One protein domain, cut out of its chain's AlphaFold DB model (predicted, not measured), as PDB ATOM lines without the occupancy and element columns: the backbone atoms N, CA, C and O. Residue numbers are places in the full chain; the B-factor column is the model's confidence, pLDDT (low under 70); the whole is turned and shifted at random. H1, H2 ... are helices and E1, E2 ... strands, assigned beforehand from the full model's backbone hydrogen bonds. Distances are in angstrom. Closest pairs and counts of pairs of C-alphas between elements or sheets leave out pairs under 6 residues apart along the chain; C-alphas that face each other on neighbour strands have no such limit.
ATOM      1  N   GLN A 714      33.148 -45.419 -16.340       41.75
ATOM      2  CA  GLN A 714      32.917 -46.719 -15.680       41.75
ATOM      3  C   GLN A 714      31.967 -47.689 -16.437       41.75
ATOM      4  O   GLN A 714      31.794 -48.807 -15.988       41.75
ATOM      5  N   ASP A 715      31.400 -47.295 -17.590       43.03
ATOM      6  CA  ASP A 715      30.856 -48.189 -18.644       43.03
ATOM      7  C   ASP A 715      31.750 -48.103 -19.910       43.03
ATOM      8  O   ASP A 715      31.526 -48.779 -20.910       43.03
ATOM      9  N   SER A 716      32.785 -47.252 -19.885       54.78
ATOM     10  CA  SER A 716      33.811 -47.181 -20.918       54.78
ATOM     11  C   SER A 716      34.959 -48.082 -20.495       54.78
ATOM     12  O   SER A 716      35.444 -48.003 -19.369       54.78
ATOM     13  N   GLY A 717      35.479 -48.911 -21.387       63.41
ATOM     14  CA  GLY A 717      36.622 -49.741 -21.012       63.41
ATOM     15  C   GLY A 717      37.887 -48.951 -20.595       63.41
ATOM     16  O   GLY A 717      38.882 -49.578 -20.252       63.41
ATOM     17  N   ALA A 718      37.879 -47.606 -20.566       74.88
ATOM     18  CA  ALA A 718      38.939 -46.795 -19.967       74.88
ATOM     19  C   ALA A 718      38.984 -46.888 -18.429       74.88
ATOM     20  O   ALA A 718      40.082 -46.966 -17.896       74.88
ATOM     21  N   GLN A 719      37.849 -46.937 -17.713       76.81
ATOM     22  CA  GLN A 719      37.881 -47.192 -16.262       76.81
ATOM     23  C   GLN A 719      38.370 -48.615 -15.997       76.81
ATOM     24  O   GLN A 719      39.258 -48.797 -15.177       76.81
ATOM     25  N   THR A 720      37.864 -49.605 -16.741       77.88
ATOM     26  CA  THR A 720      38.323 -50.996 -16.625       77.88
ATOM     27  C   THR A 720      39.818 -51.108 -16.901       77.88
ATOM     28  O   THR A 720      40.520 -51.807 -16.183       77.88
ATOM     29  N   LEU A 721      40.334 -50.367 -17.889       85.56
ATOM     30  CA  LEU A 721      41.772 -50.242 -18.104       85.56
ATOM     31  C   LEU A 721      42.463 -49.679 -16.856       85.56
ATOM     32  O   LEU A 721      43.438 -50.272 -16.415       85.56
ATOM     33  N   MET A 722      41.979 -48.584 -16.263       89.38
ATOM     34  CA  MET A 722      42.599 -48.015 -15.058       89.38
ATOM     35  C   MET A 722      42.531 -48.952 -13.847       89.38
ATOM     36  O   MET A 722      43.524 -49.052 -13.131       89.38
ATOM     37  N   ASP A 723      41.438 -49.690 -13.659       83.69
ATOM     38  CA  ASP A 723      41.301 -50.702 -12.607       83.69
ATOM     39  C   ASP A 723      42.270 -51.871 -12.831       83.69
ATOM     40  O   ASP A 723      42.962 -52.286 -11.902       83.69
ATOM     41  N   VAL A 724      42.411 -52.345 -14.075       86.44
ATOM     42  CA  VAL A 724      43.405 -53.360 -14.463       86.44
ATOM     43  C   VAL A 724      44.821 -52.844 -14.226       86.44
ATOM     44  O   VAL A 724      45.659 -53.577 -13.695       86.44
ATOM     45  N   LEU A 725      45.102 -51.582 -14.562       90.62
ATOM     46  CA  LEU A 725      46.403 -50.974 -14.300       90.62
ATOM     47  C   LEU A 725      46.670 -50.858 -12.792       90.62
ATOM     48  O   LEU A 725      47.757 -51.198 -12.326       90.62
ATOM     49  N   ALA A 726      45.666 -50.439 -12.022       90.31
ATOM     50  CA  ALA A 726      45.714 -50.364 -10.570       90.31
ATOM     51  C   ALA A 726      45.950 -51.736  -9.938       90.31
ATOM     52  O   ALA A 726      46.771 -51.843  -9.032       90.31
ATOM     53  N   ALA A 727      45.274 -52.784 -10.396       88.56
ATOM     54  CA  ALA A 727      45.393 -54.122  -9.834       88.56
ATOM     55  C   ALA A 727      46.754 -54.764 -10.143       88.56
ATOM     56  O   ALA A 727      47.371 -55.352  -9.256       88.56
ATOM     57  N   ASN A 728      47.242 -54.613 -11.379       87.94
ATOM     58  CA  ASN A 728      48.363 -55.409 -11.883       87.94
ATOM     59  C   ASN A 728      49.726 -54.712 -11.820       87.94
ATOM     60  O   ASN A 728      50.750 -55.392 -11.892       87.94
ATOM     61  N   TYR A 729      49.770 -53.384 -11.660       90.44
ATOM     62  CA  TYR A 729      51.025 -52.637 -11.735       90.44
ATOM     63  C   TYR A 729      51.324 -51.790 -10.484       90.44
ATOM     64  O   TYR A 729      50.416 -51.267  -9.821       90.44
ATOM     65  N   PRO A 730      52.615 -51.653 -10.116       91.75
ATOM     66  CA  PRO A 730      53.033 -50.877  -8.955       91.75
ATOM     67  C   PRO A 730      53.061 -49.366  -9.233       91.75
ATOM     68  O   PRO A 730      53.112 -48.905 -10.374       91.75
ATOM     69  N   ASN A 731      53.105 -48.575  -8.157       91.62
ATOM     70  CA  ASN A 731      53.404 -47.145  -8.245       91.62
ATOM     71  C   ASN A 731      54.763 -46.917  -8.938       91.62
ATOM     72  O   ASN A 731      55.746 -47.569  -8.590       91.62
ATOM     73  N   GLY A 732      54.827 -45.969  -9.872       88.50
ATOM     74  CA  GLY A 732      56.021 -45.662 -10.665       88.50
ATOM     75  C   GLY A 732      56.151 -46.456 -11.971       88.50
ATOM     76  O   GLY A 732      57.099 -46.215 -12.716       88.50
ATOM     77  N   GLN A 733      55.218 -47.367 -12.280       91.56
ATOM     78  CA  GLN A 733      55.231 -48.126 -13.534       91.56
ATOM     79  C   GLN A 733      55.124 -47.201 -14.756       91.56
ATOM     80  O   GLN A 733      54.323 -46.264 -14.774       91.56
ATOM     81  N   LEU A 734      55.915 -47.479 -15.796       89.94
ATOM     82  CA  LEU A 734      55.892 -46.733 -17.054       89.94
ATOM     83  C   LEU A 734      55.056 -47.453 -18.112       89.94
ATOM     84  O   LEU A 734      55.202 -48.659 -18.316       89.94
ATOM     85  N   PHE A 735      54.267 -46.671 -18.845       90.38
ATOM     86  CA  PHE A 735      53.421 -47.126 -19.942       90.38
ATOM     87  C   PHE A 735      53.715 -46.375 -21.239       90.38
ATOM     88  O   PHE A 735      54.049 -45.188 -21.226       90.38
ATOM     89  N   ARG A 736      53.536 -47.047 -22.379       88.75
ATOM     90  CA  ARG A 736      53.485 -46.418 -23.707       88.75
ATOM     91  C   ARG A 736      52.388 -47.029 -24.566       88.75
ATOM     92  O   ARG A 736      51.901 -48.121 -24.305       88.75
ATOM     93  N   ALA A 737      52.023 -46.341 -25.641       83.44
ATOM     94  CA  ALA A 737      50.871 -46.720 -26.455       83.44
ATOM     95  C   ALA A 737      51.025 -48.031 -27.250       83.44
ATOM     96  O   ALA A 737      50.032 -48.547 -27.751       83.44
ATOM     97  N   GLY A 738      52.242 -48.553 -27.428       78.56
ATOM     98  CA  GLY A 738      52.459 -49.825 -28.115       78.56
ATOM     99  C   GLY A 738      53.876 -50.381 -27.962       78.56
ATOM    100  O   GLY A 738      54.844 -49.617 -27.989       78.56
ATOM    101  N   GLY A 739      53.965 -51.711 -27.869       71.25
ATOM    102  CA  GLY A 739      55.181 -52.518 -27.755       71.25
ATOM    103  C   GLY A 739      55.747 -52.540 -26.337       71.25
ATOM    104  O   GLY A 739      55.914 -51.493 -25.727       71.25
ATOM    105  N   THR A 740      56.138 -53.696 -25.821       72.69
ATOM    106  CA  THR A 740      56.753 -53.817 -24.486       72.69
ATOM    107  C   THR A 740      58.280 -53.898 -24.619       72.69
ATOM    108  O   THR A 740      58.784 -54.644 -25.459       72.69
ATOM    109  N   ALA A 741      59.044 -53.064 -23.897       65.62
ATOM    110  CA  ALA A 741      60.514 -53.047 -23.995       65.62
ATOM    111  C   ALA A 741      61.214 -52.431 -22.768       65.62
ATOM    112  O   ALA A 741      60.654 -51.589 -22.068       65.62
ATOM    113  N   ALA A 742      62.484 -52.792 -22.563       63.38
ATOM    114  CA  ALA A 742      63.376 -52.092 -21.639       63.38
ATOM    115  C   ALA A 742      63.853 -50.761 -22.251       63.38
ATOM    116  O   ALA A 742      64.289 -50.720 -23.406       63.38
ATOM    117  N   VAL A 743      63.814 -49.673 -21.480       60.94
ATOM    118  CA  VAL A 743      64.308 -48.362 -21.933       60.94
ATOM    119  C   VAL A 743      65.794 -48.236 -21.621       60.94
ATOM    120  O   VAL A 743      66.217 -48.243 -20.468       60.94
ATOM    121  N   ARG A 744      66.618 -48.092 -22.664       55.97
ATOM    122  CA  ARG A 744      68.073 -47.937 -22.514       55.97
ATOM    123  C   ARG A 744      68.378 -46.659 -21.712       55.97
ATOM    124  O   ARG A 744      68.118 -45.561 -22.200       55.97
ATOM    125  N   GLY A 745      68.939 -46.812 -20.510       59.19
ATOM    126  CA  GLY A 745      69.308 -45.700 -19.620       59.19
ATOM    127  C   GLY A 745      68.305 -45.369 -18.504       59.19
ATOM    128  O   GLY A 745      68.503 -44.367 -17.823       59.19
ATOM    129  N   ARG A 746      67.258 -46.181 -18.295       60.03
ATOM    130  CA  ARG A 746      66.368 -46.121 -17.119       60.03
ATOM    131  C   ARG A 746      66.196 -47.518 -16.510       60.03
ATOM    132  O   ARG A 746      66.194 -48.501 -17.244       60.03
ATOM    133  N   GLU A 747      66.054 -47.602 -15.189       57.75
ATOM    134  CA  GLU A 747      65.621 -48.834 -14.515       57.75
ATOM    135  C   GLU A 747      64.105 -49.030 -14.713       57.75
ATOM    136  O   GLU A 747      63.343 -48.075 -14.568       57.75
ATOM    137  N   GLY A 748      63.677 -50.252 -15.059       64.12
ATOM    138  CA  GLY A 748      62.264 -50.636 -15.233       64.12
ATOM    139  C   GLY A 748      61.871 -51.061 -16.658       64.12
ATOM    140  O   GLY A 748      62.500 -50.670 -17.646       64.12
ATOM    141  N   THR A 749      60.823 -51.886 -16.771       73.88
ATOM    142  CA  THR A 749      60.163 -52.222 -18.045       73.88
ATOM    143  C   THR A 749      59.126 -51.160 -18.389       73.88
ATOM    144  O   THR A 749      58.488 -50.605 -17.498       73.88
ATOM    145  N   VAL A 750      58.967 -50.844 -19.676       83.75
ATOM    146  CA  VAL A 750      57.831 -50.046 -20.146       83.75
ATOM    147  C   VAL A 750      56.795 -50.977 -20.737       83.75
ATOM    148  O   VAL A 750      57.085 -51.705 -21.691       83.75
ATOM    149  N   GLU A 751      55.589 -50.878 -20.201       88.56
ATOM    150  CA  GLU A 751      54.454 -51.719 -20.549       88.56
ATOM    151  C   GLU A 751      53.650 -51.090 -21.688       88.56
ATOM    152  O   GLU A 751      53.493 -49.866 -21.793       88.56
ATOM    153  N   SER A 752      53.157 -51.937 -22.582       87.88
ATOM    154  CA  SER A 752      52.341 -51.525 -23.718       87.88
ATOM    155  C   SER A 752      50.876 -51.452 -23.312       87.88
ATOM    156  O   SER A 752      50.259 -52.469 -23.024       87.88
ATOM    157  N   ILE A 753      50.276 -50.264 -23.381       88.50
ATOM    158  CA  ILE A 753      48.826 -50.095 -23.191       88.50
ATOM    159  C   ILE A 753      48.056 -50.927 -24.216       88.50
ATOM    160  O   ILE A 753      47.010 -51.476 -23.900       88.50
ATOM    161  N   LYS A 754      48.582 -51.049 -25.439       87.38
ATOM    162  CA  LYS A 754      47.982 -51.904 -26.460       87.38
ATOM    163  C   LYS A 754      47.956 -53.372 -26.030       87.38
ATOM    164  O   LYS A 754      46.932 -54.013 -26.214       87.38
ATOM    165  N   ASP A 755      49.046 -53.869 -25.453       85.44
ATOM    166  CA  ASP A 755      49.147 -55.274 -25.042       85.44
ATOM    167  C   ASP A 755      48.219 -55.502 -23.836       85.44
ATOM    168  O   ASP A 755      47.436 -56.440 -23.837       85.44
ATOM    169  N   VAL A 756      48.173 -54.564 -22.878       86.44
ATOM    170  CA  VAL A 756      47.208 -54.595 -21.760       86.44
ATOM    171  C   VAL A 756      45.762 -54.669 -22.264       86.44
ATOM    172  O   VAL A 756      44.977 -55.488 -21.787       86.44
ATOM    173  N   LEU A 757      45.407 -53.853 -23.259       84.19
ATOM    174  CA  LEU A 757      44.074 -53.862 -23.864       84.19
ATOM    175  C   LEU A 757      43.759 -55.170 -24.602       84.19
ATOM    176  O   LEU A 757      42.599 -55.568 -24.667       84.19
ATOM    177  N   GLU A 758      44.761 -55.831 -25.173       82.56
ATOM    178  CA  GLU A 758      44.591 -57.069 -25.939       82.56
ATOM    179  C   GLU A 758      44.705 -58.339 -25.063       82.56
ATOM    180  O   GLU A 758      44.234 -59.394 -25.490       82.56
ATOM    181  N   GLU A 759      45.261 -58.253 -23.842       72.38
ATOM    182  CA  GLU A 759      45.669 -59.426 -23.043       72.38
ATOM    183  C   GLU A 759      45.166 -59.471 -21.576       72.38
ATOM    184  O   GLU A 759      45.253 -60.534 -20.964       72.38
ATOM    185  N   SER A 760      44.642 -58.386 -20.974       58.84
ATOM    186  CA  SER A 760      44.509 -58.266 -19.496       58.84
ATOM    187  C   SER A 760      43.082 -58.107 -18.923       58.84
ATOM    188  O   SER A 760      42.795 -57.128 -18.240       58.84
ATOM    189  N   GLY A 761      42.184 -59.076 -19.129       51.75
ATOM    190  CA  GLY A 761      40.962 -59.223 -18.310       51.75
ATOM    191  C   GLY A 761      41.164 -60.236 -17.172       51.75
ATOM    192  O   GLY A 761      41.927 -61.181 -17.355       51.75
ATOM    193  N   GLU A 762      40.472 -60.097 -16.031       43.53
ATOM    194  CA  GLU A 762      40.562 -61.049 -14.893       43.53
ATOM    195  C   GLU A 762      40.189 -62.503 -15.274       43.53
ATOM    196  O   GLU A 762      40.661 -63.441 -14.636       43.53
ATOM    197  N   ASP A 763      39.469 -62.687 -16.389       44.25
ATOM    198  CA  ASP A 763      39.136 -63.983 -17.008       44.25
ATOM    199  C   ASP A 763      39.856 -64.238 -18.360       44.25
ATOM    200  O   ASP A 763      39.473 -65.121 -19.130       44.25
ATOM    201  N   GLY A 764      40.890 -63.455 -18.701       51.16
ATOM    202  CA  GLY A 764      41.630 -63.565 -19.972       51.16
ATOM    203  C   GLY A 764      40.934 -62.949 -21.199       51.16
ATOM    204  O   GLY A 764      41.251 -63.311 -22.333       51.16
ATOM    205  N   GLY A 765      39.980 -62.035 -21.000       56.72
ATOM    206  CA  GLY A 765      39.291 -61.314 -22.078       56.72
ATOM    207  C   GLY A 765      39.963 -59.985 -22.444       56.72
ATOM    208  O   GLY A 765      40.269 -59.183 -21.568       56.72
ATOM    209  N   ALA A 766      40.161 -59.730 -23.738       67.25
ATOM    210  CA  ALA A 766      40.610 -58.435 -24.247       67.25
ATOM    211  C   ALA A 766      39.589 -57.319 -23.936       67.25
ATOM    212  O   ALA A 766      38.377 -57.525 -24.023       67.25
ATOM    213  N   LEU A 767      40.074 -56.121 -23.611       74.81
ATOM    214  CA  LEU A 767      39.256 -54.956 -23.280       74.81
ATOM    215  C   LEU A 767      38.874 -54.216 -24.560       74.81
ATOM    216  O   LEU A 767      39.739 -53.636 -25.207       74.81
ATOM    217  N   ALA A 768      37.593 -54.186 -24.923       73.88
ATOM    218  CA  ALA A 768      37.069 -53.364 -26.017       73.88
ATOM    219  C   ALA A 768      36.599 -51.997 -25.490       73.88
ATOM    220  O   ALA A 768      35.591 -51.907 -24.795       73.88
ATOM    221  N   ILE A 769      37.318 -50.923 -25.830       76.81
ATOM    222  CA  ILE A 769      36.959 -49.549 -25.461       76.81
ATOM    223  C   ILE A 769      36.362 -48.844 -26.677       76.81
ATOM    224  O   ILE A 769      37.050 -48.589 -27.675       76.81
ATOM    225  N   ASP A 770      35.084 -48.489 -26.592       66.44
ATOM    226  CA  ASP A 770      34.399 -47.752 -27.650       66.44
ATOM    227  C   ASP A 770      35.118 -46.436 -27.987       66.44
ATOM    228  O   ASP A 770      35.584 -45.693 -27.123       66.44
ATOM    229  N   GLY A 771      35.272 -46.169 -29.285       68.25
ATOM    230  CA  GLY A 771      36.004 -45.000 -29.788       68.25
ATOM    231  C   GLY A 771      37.537 -45.117 -29.774       68.25
ATOM    232  O   GLY A 771      38.216 -44.199 -30.241       68.25
ATOM    233  N   TRP A 772      38.114 -46.235 -29.307       75.06
ATOM    234  CA  TRP A 772      39.572 -46.467 -29.316       75.06
ATOM    235  C   TRP A 772      40.092 -47.243 -30.534       75.06
ATOM    236  O   TRP A 772      41.292 -47.492 -30.651       75.06
ATOM    237  N   GLY A 773      39.215 -47.528 -31.502       76.19
ATOM    238  CA  GLY A 773      39.603 -48.062 -32.810       76.19
ATOM    239  C   GLY A 773      40.001 -49.537 -32.772       76.19
ATOM    240  O   GLY A 773      41.005 -49.916 -33.384       76.19
ATOM    241  N   TRP A 774      39.235 -50.344 -32.038       82.88
ATOM    242  CA  TRP A 774      39.342 -51.797 -32.044       82.88
ATOM    243  C   TRP A 774      38.471 -52.423 -33.143       82.88
ATOM    244  O   TRP A 774      37.532 -51.808 -33.649       82.88
ATOM    245  N   SER A 775      38.798 -53.654 -33.518       78.38
ATOM    246  CA  SER A 775      38.030 -54.489 -34.445       78.38
ATOM    247  C   SER A 775      37.995 -55.926 -33.939       78.38
ATOM    248  O   SER A 775      39.005 -56.404 -33.417       78.38
ATOM    249  N   SER A 776      36.870 -56.620 -34.118       77.19
ATOM    250  CA  SER A 776      36.813 -58.075 -33.938       77.19
ATOM    251  C   SER A 776      37.403 -58.748 -35.172       77.19
ATOM    252  O   SER A 776      36.946 -58.489 -36.284       77.19
ATOM    253  N   GLY A 777      38.411 -59.599 -34.991       69.50
ATOM    254  CA  GLY A 777      38.869 -60.484 -36.060       69.50
ATOM    255  C   GLY A 777      37.902 -61.642 -36.305       69.50
ATOM    256  O   GLY A 777      37.038 -61.924 -35.472       69.50
ATOM    257  N   ASP A 778      38.093 -62.352 -37.419       66.75
ATOM    258  CA  ASP A 778      37.323 -63.558 -37.774       66.75
ATOM    259  C   ASP A 778      37.479 -64.697 -36.742       66.75
ATOM    260  O   ASP A 778      36.666 -65.614 -36.679       66.75
ATOM    261  N   ASP A 779      38.519 -64.626 -35.906       71.62
ATOM    262  CA  ASP A 779      38.808 -65.519 -34.781       71.62
ATOM    263  C   ASP A 779      38.127 -65.101 -33.464       71.62
ATOM    264  O   ASP A 779      38.400 -65.690 -32.418       71.62
ATOM    265  N   GLY A 780      37.276 -64.070 -33.493       63.09
ATOM    266  CA  GLY A 780      36.576 -63.538 -32.320       63.09
ATOM    267  C   GLY A 780      37.463 -62.741 -31.358       63.09
ATOM    268  O   GLY A 780      36.994 -62.328 -30.300       63.09
ATOM    269  N   LYS A 781      38.739 -62.509 -31.699       73.56
ATOM    270  CA  LYS A 781      39.671 -61.736 -30.867       73.56
ATOM    271  C   LYS A 781      39.597 -60.247 -31.179       73.56
ATOM    272  O   LYS A 781      39.597 -59.841 -32.345       73.56
ATOM    273  N   ILE A 782      39.615 -59.436 -30.126       76.38
ATOM    274  CA  ILE A 782      39.704 -57.977 -30.214       76.38
ATOM    275  C   ILE A 782      41.142 -57.597 -30.566       76.38
ATOM    276  O   ILE A 782      42.091 -58.064 -29.942       76.38
ATOM    277  N   ARG A 783      41.302 -56.743 -31.580       83.00
ATOM    278  CA  ARG A 783      42.591 -56.153 -31.962       83.00
ATOM    279  C   ARG A 783      42.450 -54.651 -32.111       83.00
ATOM    280  O   ARG A 783      41.503 -54.179 -32.741       83.00
ATOM    281  N   TYR A 784      43.416 -53.907 -31.598       83.50
ATOM    282  CA  TYR A 784      43.484 -52.461 -31.739       83.50
ATOM    283  C   TYR A 784      44.295 -52.047 -32.965       83.50
ATOM    284  O   TYR A 784      45.296 -52.673 -33.332       83.50
ATOM    285  N   GLY A 785      43.872 -50.946 -33.590       77.50
ATOM    286  CA  GLY A 785      44.536 -50.348 -34.743       77.50
ATOM    287  C   GLY A 785      45.924 -49.755 -34.444       77.50
ATOM    288  O   GLY A 785      46.733 -50.273 -33.666       77.50
ATOM    289  N   ARG A 786      46.257 -48.648 -35.120       77.25
ATOM    290  CA  ARG A 786      47.575 -48.000 -34.980       77.25
ATOM    291  C   ARG A 786      47.761 -47.427 -33.572       77.25
ATOM    292  O   ARG A 786      46.896 -46.710 -33.072       77.25
ATOM    293  N   SER A 787      48.951 -47.626 -33.001       74.50
ATOM    294  CA  SER A 787      49.347 -47.125 -31.673       74.50
ATOM    295  C   SER A 787      49.230 -45.604 -31.513       74.50
ATOM    296  O   SER A 787      49.083 -45.114 -30.402       74.50
ATOM    297  N   THR A 788      49.213 -44.837 -32.608       75.50
ATOM    298  CA  THR A 788      48.966 -43.386 -32.584       75.50
ATOM    299  C   THR A 788      47.559 -43.017 -32.101       75.50
ATOM    300  O   THR A 788      47.396 -41.980 -31.466       75.50
ATOM    301  N   GLY A 789      46.545 -43.844 -32.391       73.81
ATOM    302  CA  GLY A 789      45.175 -43.634 -31.906       73.81
ATOM    303  C   GLY A 789      45.054 -43.921 -30.409       73.81
ATOM    304  O   GLY A 789      44.500 -43.110 -29.672       73.81
ATOM    305  N   ILE A 790      45.677 -45.016 -29.963       81.62
ATOM    306  CA  ILE A 790      45.766 -45.405 -28.547       81.62
ATOM    307  C   ILE A 790      46.511 -44.330 -27.747       81.62
ATOM    308  O   ILE A 790      46.033 -43.904 -26.706       81.62
ATOM    309  N   ALA A 791      47.638 -43.826 -28.266       81.38
ATOM    310  CA  ALA A 791      48.423 -42.775 -27.617       81.38
ATOM    311  C   ALA A 791      47.606 -41.507 -27.354       81.38
ATOM    312  O   ALA A 791      47.703 -40.926 -26.278       81.38
ATOM    313  N   ARG A 792      46.804 -41.074 -28.337       81.12
ATOM    314  CA  ARG A 792      45.937 -39.901 -28.195       81.12
ATOM    315  C   ARG A 792      44.884 -40.131 -27.115       81.12
ATOM    316  O   ARG A 792      44.761 -39.314 -26.212       81.12
ATOM    317  N   ASN A 793      44.166 -41.245 -27.195       80.38
ATOM    318  CA  ASN A 793      43.053 -41.506 -26.292       80.38
ATOM    319  C   ASN A 793      43.529 -41.782 -24.853       80.38
ATOM    320  O   ASN A 793      42.927 -41.291 -23.902       80.38
ATOM    321  N   PHE A 794      44.651 -42.490 -24.685       85.69
ATOM    322  CA  PHE A 794      45.254 -42.700 -23.372       85.69
ATOM    323  C   PHE A 794      45.805 -41.402 -22.780       85.69
ATOM    324  O   PHE A 794      45.625 -41.157 -21.593       85.69
ATOM    325  N   ARG A 795      46.415 -40.530 -23.594       82.62
ATOM    326  CA  ARG A 795      46.833 -39.193 -23.146       82.62
ATOM    327  C   ARG A 795      45.662 -38.394 -22.586       82.62
ATOM    328  O   ARG A 795      45.837 -37.722 -21.577       82.62
ATOM    329  N   ASP A 796      44.504 -38.440 -23.239       75.25
ATOM    330  CA  ASP A 796      43.316 -37.731 -22.762       75.25
ATOM    331  C   ASP A 796      42.801 -38.328 -21.443       75.25
ATOM    332  O   ASP A 796      42.488 -37.573 -20.524       75.25
ATOM    333  N   ALA A 797      42.815 -39.660 -21.302       77.44
ATOM    334  CA  ALA A 797      42.478 -40.340 -20.048       77.44
ATOM    335  C   ALA A 797      43.473 -40.022 -18.913       77.44
ATOM    336  O   ALA A 797      43.073 -39.812 -17.773       77.44
ATOM    337  N   ALA A 798      44.765 -39.913 -19.220       81.69
ATOM    338  CA  ALA A 798      45.844 -39.642 -18.271       81.69
ATOM    339  C   ALA A 798      45.837 -38.216 -17.677       81.69
ATOM    340  O   ALA A 798      46.625 -37.929 -16.777       81.69
ATOM    341  N   ARG A 799      44.981 -37.304 -18.166       75.88
ATOM    342  CA  ARG A 799      44.909 -35.904 -17.693       75.88
ATOM    343  C   ARG A 799      44.237 -35.728 -16.339       75.88
ATOM    344  O   ARG A 799      44.362 -34.656 -15.749       75.88
ATOM    345  N   VAL A 800      43.491 -36.728 -15.886       75.69
ATOM    346  CA  VAL A 800      42.733 -36.682 -14.636       75.69
ATOM    347  C   VAL A 800      43.154 -37.840 -13.729       75.69
ATOM    348  O   VAL A 800      43.548 -38.890 -14.240       75.69
ATOM    349  N   PRO A 801      43.108 -37.664 -12.399       83.44
ATOM    350  CA  PRO A 801      43.214 -38.781 -11.472       83.44
ATOM    351  C   PRO A 801      41.953 -39.655 -11.545       83.44
ATOM    352  O   PRO A 801      40.850 -39.159 -11.780       83.44
ATOM    353  N   TRP A 802      42.132 -40.954 -11.328       82.31
ATOM    354  CA  TRP A 802      41.106 -41.990 -11.388       82.31
ATOM    355  C   TRP A 802      40.972 -42.673 -10.034       82.31
ATOM    356  O   TRP A 802      41.965 -43.065  -9.423       82.31
ATOM    357  N   GLU A 803      39.741 -42.871  -9.580       84.19
ATOM    358  CA  GLU A 803      39.453 -43.654  -8.381       84.19
ATOM    359  C   GLU A 803      39.306 -45.133  -8.772       84.19
ATOM    360  O   GLU A 803      38.417 -45.480  -9.546       84.19
ATOM    361  N   CYS A 804      40.198 -45.989  -8.266       81.44
ATOM    362  CA  CYS A 804      40.290 -47.419  -8.588       81.44
ATOM    363  C   CYS A 804      40.292 -48.233  -7.279       81.44
ATOM    364  O   CYS A 804      41.346 -48.521  -6.698       81.44
ATOM    365  N   GLY A 805      39.104 -48.554  -6.758       82.81
ATOM    366  CA  GLY A 805      38.951 -49.198  -5.449       82.81
ATOM    367  C   GLY A 805      39.534 -48.353  -4.304       82.81
ATOM    368  O   GLY A 805      39.178 -47.188  -4.136       82.81
ATOM    369  N   GLU A 806      40.449 -48.926  -3.516       86.44
ATOM    370  CA  GLU A 806      41.149 -48.215  -2.425       86.44
ATOM    371  C   GLU A 806      42.279 -47.278  -2.911       86.44
ATOM    372  O   GLU A 806      42.936 -46.617  -2.099       86.44
ATOM    373  N   TRP A 807      42.530 -47.225  -4.222       86.25
ATOM    374  CA  TRP A 807      43.633 -46.482  -4.826       86.25
ATOM    375  C   TRP A 807      43.133 -45.287  -5.641       86.25
ATOM    376  O   TRP A 807      42.103 -45.347  -6.305       86.25
ATOM    377  N   GLU A 808      43.895 -44.200  -5.623       90.56
ATOM    378  CA  GLU A 808      43.825 -43.123  -6.606       90.56
ATOM    379  C   GLU A 808      45.001 -43.289  -7.579       90.56
ATOM    380  O   GLU A 808      46.161 -43.397  -7.156       90.56
ATOM    381  N   VAL A 809      44.702 -43.337  -8.877       89.69
ATOM    382  CA  VAL A 809      45.664 -43.524  -9.966       89.69
ATOM    383  C   VAL A 809      45.726 -42.271 -10.833       89.69
ATOM    384  O   VAL A 809      44.733 -41.856 -11.415       89.69
ATOM    385  N   ALA A 810      46.907 -41.683 -10.972       90.25
ATOM    386  CA  ALA A 810      47.177 -40.560 -11.864       90.25
ATOM    387  C   ALA A 810      48.386 -40.868 -12.756       90.25
ATOM    388  O   ALA A 810      49.127 -41.812 -12.490       90.25
ATOM    389  N   PHE A 811      48.621 -40.073 -13.800       91.31
ATOM    390  CA  PHE A 811      49.741 -40.294 -14.715       91.31
ATOM    391  C   PHE A 811      50.535 -39.017 -14.971       91.31
ATOM    392  O   PHE A 811      49.973 -37.942 -15.168       91.31
ATOM    393  N   GLU A 812      51.858 -39.151 -15.022       89.19
ATOM    394  CA  GLU A 812      52.770 -38.087 -15.439       89.19
ATOM    395  C   GLU A 812      53.346 -38.395 -16.817       89.19
ATOM    396  O   GLU A 812      53.956 -39.442 -17.033       89.19
ATOM    397  N   GLU A 813      53.146 -37.486 -17.771       87.31
ATOM    398  CA  GLU A 813      53.693 -37.633 -19.116       87.31
ATOM    399  C   GLU A 813      55.166 -37.196 -19.153       87.31
ATOM    400  O   GLU A 813      55.521 -36.078 -18.776       87.31
ATOM    401  N   HIS A 814      56.030 -38.071 -19.660       82.94
ATOM    402  CA  HIS A 814      57.449 -37.820 -19.866       82.94
ATOM    403  C   HIS A 814      57.815 -38.022 -21.341       82.94
ATOM    404  O   HIS A 814      57.405 -39.017 -21.938       82.94
ATOM    405  N   PRO A 815      58.622 -37.139 -21.948       79.06
ATOM    406  CA  PRO A 815      59.121 -37.362 -23.300       79.06
ATOM    407  C   PRO A 815      60.050 -38.580 -23.344       79.06
ATOM    408  O   PRO A 815      60.798 -38.837 -22.394       79.06
ATOM    409  N   ASP A 816      60.030 -39.313 -24.459       74.50
ATOM    410  CA  ASP A 816      60.998 -40.378 -24.696       74.50
ATOM    411  C   ASP A 816      62.387 -39.779 -24.995       74.50
ATOM    412  O   ASP A 816      62.534 -39.049 -25.982       74.50
ATOM    413  N   PRO A 817      63.434 -40.096 -24.203       67.94
ATOM    414  CA  PRO A 817      64.794 -39.612 -24.455       67.94
ATOM    415  C   PRO A 817      65.348 -39.982 -25.841       67.94
ATOM    416  O   PRO A 817      66.290 -39.348 -26.312       67.94
ATOM    417  N   GLN A 818      64.796 -41.014 -26.485       68.12
ATOM    418  CA  GLN A 818      65.259 -41.554 -27.765       68.12
ATOM    419  C   GLN A 818      64.363 -41.160 -28.947       68.12
ATOM    420  O   GLN A 818      64.711 -41.435 -30.097       68.12
ATOM    421  N   SER A 819      63.221 -40.509 -28.700       69.25
ATOM    422  CA  SER A 819      62.286 -40.106 -29.750       69.25
ATOM    423  C   SER A 819      61.483 -38.874 -29.351       69.25
ATOM    424  O   SER A 819      60.608 -38.926 -28.493       69.25
ATOM    425  N   SER A 820      61.666 -37.774 -30.082       64.25
ATOM    426  CA  SER A 820      60.884 -36.541 -29.901       64.25
ATOM    427  C   SER A 820      59.393 -36.679 -30.245       64.25
ATOM    428  O   SER A 820      58.635 -35.722 -30.105       64.25
ATOM    429  N   LYS A 821      58.966 -37.852 -30.728       64.50
ATOM    430  CA  LYS A 821      57.587 -38.152 -31.136       64.50
ATOM    431  C   LYS A 821      56.897 -39.173 -30.227       64.50
ATOM    432  O   LYS A 821      55.737 -39.490 -30.482       64.50
ATOM    433  N   GLN A 822      57.587 -39.712 -29.220       71.31
ATOM    434  CA  GLN A 822      57.035 -40.691 -28.280       71.31
ATOM    435  C   GLN A 822      57.069 -40.155 -26.850       71.31
ATOM    436  O   GLN A 822      57.898 -39.319 -26.497       71.31
ATOM    437  N   PHE A 823      56.126 -40.636 -26.047       79.81
ATOM    438  CA  PHE A 823      55.938 -40.241 -24.660       79.81
ATOM    439  C   PHE A 823      55.698 -41.493 -23.821       79.81
ATOM    440  O   PHE A 823      55.127 -42.473 -24.307       79.81
ATOM    441  N   TYR A 824      56.144 -41.432 -22.573       87.25
ATOM    442  CA  TYR A 824      55.881 -42.410 -21.533       87.25
ATOM    443  C   TYR A 824      54.935 -41.799 -20.508       87.25
ATOM    444  O   TYR A 824      55.087 -40.630 -20.160       87.25
ATOM    445  N   TRP A 825      54.012 -42.592 -19.982       91.06
ATOM    446  CA  TRP A 825      53.179 -42.197 -18.851       91.06
ATOM    447  C   TRP A 825      53.631 -42.958 -17.615       91.06
ATOM    448  O   TRP A 825      53.599 -44.186 -17.600       91.06
ATOM    449  N   MET A 826      54.088 -42.231 -16.602       91.00
ATOM    450  CA  MET A 826      54.450 -42.795 -15.309       91.00
ATOM    451  C   MET A 826      53.227 -42.802 -14.407       91.00
ATOM    452  O   MET A 826      52.662 -41.750 -14.115       91.00
ATOM    453  N   MET A 827      52.824 -43.985 -13.968       93.44
ATOM    454  CA  MET A 827      51.690 -44.172 -13.079       93.44
ATOM    455  C   MET A 827      52.044 -43.730 -11.659       93.44
ATOM    456  O   MET A 827      53.011 -44.207 -11.065       93.44
ATOM    457  N   ARG A 828      51.225 -42.852 -11.088       93.12
ATOM    458  CA  ARG A 828      51.188 -42.525  -9.665       93.12
ATOM    459  C   ARG A 828      50.000 -43.231  -9.040       93.12
ATOM    460  O   ARG A 828      48.866 -42.934  -9.384       93.12
ATOM    461  N   LYS A 829      50.262 -44.148  -8.120       92.38
ATOM    462  CA  LYS A 829      49.252 -44.928  -7.405       92.38
ATOM    463  C   LYS A 829      49.350 -44.604  -5.919       92.38
ATOM    464  O   LYS A 829      50.356 -44.921  -5.286       92.38
ATOM    465  N   THR A 830      48.326 -43.959  -5.369       90.81
ATOM    466  CA  THR A 830      48.276 -43.532  -3.961       90.81
ATOM    467  C   THR A 830      47.088 -44.161  -3.248       90.81
ATOM    468  O   THR A 830      46.040 -44.369  -3.847       90.81
ATOM    469  N   LYS A 831      47.257 -44.541  -1.977       88.56
ATOM    470  CA  LYS A 831      46.166 -45.127  -1.192       88.56
ATOM    471  C   LYS A 831      45.247 -44.009  -0.710       88.56
ATOM    472  O   LYS A 831      45.737 -43.044  -0.121       88.56
ATOM    473  N   ARG A 832      43.943 -44.135  -0.947       81.00
ATOM    474  CA  ARG A 832      42.969 -43.125  -0.524       81.00
ATOM    475  C   ARG A 832      42.842 -43.117   1.008       81.00
ATOM    476  O   ARG A 832      42.865 -44.192   1.615       81.00
TER     477      ARG A 832
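AT A GLANCE: This is residues 714 to 832 of the 834 residues of the protein "DNA polymerase I" of Rhodovulum sp. P5 (UniProt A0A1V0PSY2). The model is one strongly twisted sheet, curled like part of a barrel, with helices H1 and H3 packed over one of its faces; its backbone is the long hairpin of E6 and E7. Helix H2 follows directly on edge strand E2 and only grazes this sheet, and on H2 packs E4 of a small separate hairpin, E3 and E4, whose strands are the farthest elements from the mean of the C-alphas. The 119 printed residues hold three named helices and seven named strands, in the order H1 E1 E2 H2 E3 E4 H3 E5 E6 E7, and the class is mixed, helices and strands. The large sheet runs E2 E1 E7 E6 E5 and is mixed; E3 and E4 are antiparallel. The whole is compact, with a radius of gyration of the C-alphas of 13.9 A and spans of 41 by 35 by 22 A.

IN THESE COORDINATES: Find C-alpha 717 at (36.622, -49.741, -21.012); there H1 begins, residues 717 to 728, 15.9 A from first to last C-alpha. Next come E1, residues 734 to 736, 7.1 A, and, after a long link, E2, residues 749 to 752, 9.7 A. H2, residues 753 to 759, 9.9 A, begins at the very next residue. Further on are E3, residues 774 to 776, 7.0 A, and E4, residues 782 to 784, 6.9 A. Look for C-alpha 787 at (49.347, -47.125, -31.673), where H3 begins; it takes residues 787 to 797, 15.1 A. E5, residues 802 to 804, measures 6.2 A, and E6, residues 807 to 816, 27.1 A. E7, residues 819 to 831, is the longest strand, 33.2 A; it bends by 58 degrees at residue 822 and ends at C-alpha 831, (46.166, -45.127, -1.192).

HOW THE PARTS SIT: Begin with the large sheet, where E5, E6 and E7 form a meander, each strand the antiparallel neighbour of the one before. In the hairpin of E6 and E7, look at N 828 and O 810, 2.7 A apart; in that of E5 and E6, at N 802 and O 809, 2.8 A. E1 is antiparallel to E7, with N 735 and O 825 at 2.9 A, and parallel to E2, with N 751 and O 734 at 2.9 A. H1 and H3 on one face of this sheet give two layers, helices over strands. H1 runs across the strands over E6, at a height over the sheet of 6.0 A; its closest C-alphas to E5 are those of Asp 723 and Cys 804, 5.3 A. H3, at a height of 9.5 A, lies over E7 and only just over E1, on which 3 of its C-alphas fall; it runs slantwise, at 38 degrees to E7 on the local plane. H2 and H3 only just touch, with 3 pairs of C-alphas within 8 A, the closest Lys 754 and Ile 790 at 7.2 A, and are about perpendicular at 77 degrees. The closest C-alphas of H2 and E4 are those of Glu 758 and Arg 783, 6.4 A. In the hairpin of E3 and E4, N 775 and O 783 are 2.9 A apart; E3 and H3 are apart. In H1, H2 and H3 every O i to N i+4 pair is within hydrogen-bond range.

THE WHOLE: The two C-alphas farthest apart are those of Asp 778 and Arg 832, 42.9 A. The printed part has no cut. The links E1 to E2, 12 residues, and H2 to E3, 14 residues, are long. The mean pLDDT of the printed part is 77.3, and 29 residues are under 70, among them residues 714 to 717, 741 to 748, 760 to 766 and 817 to 821.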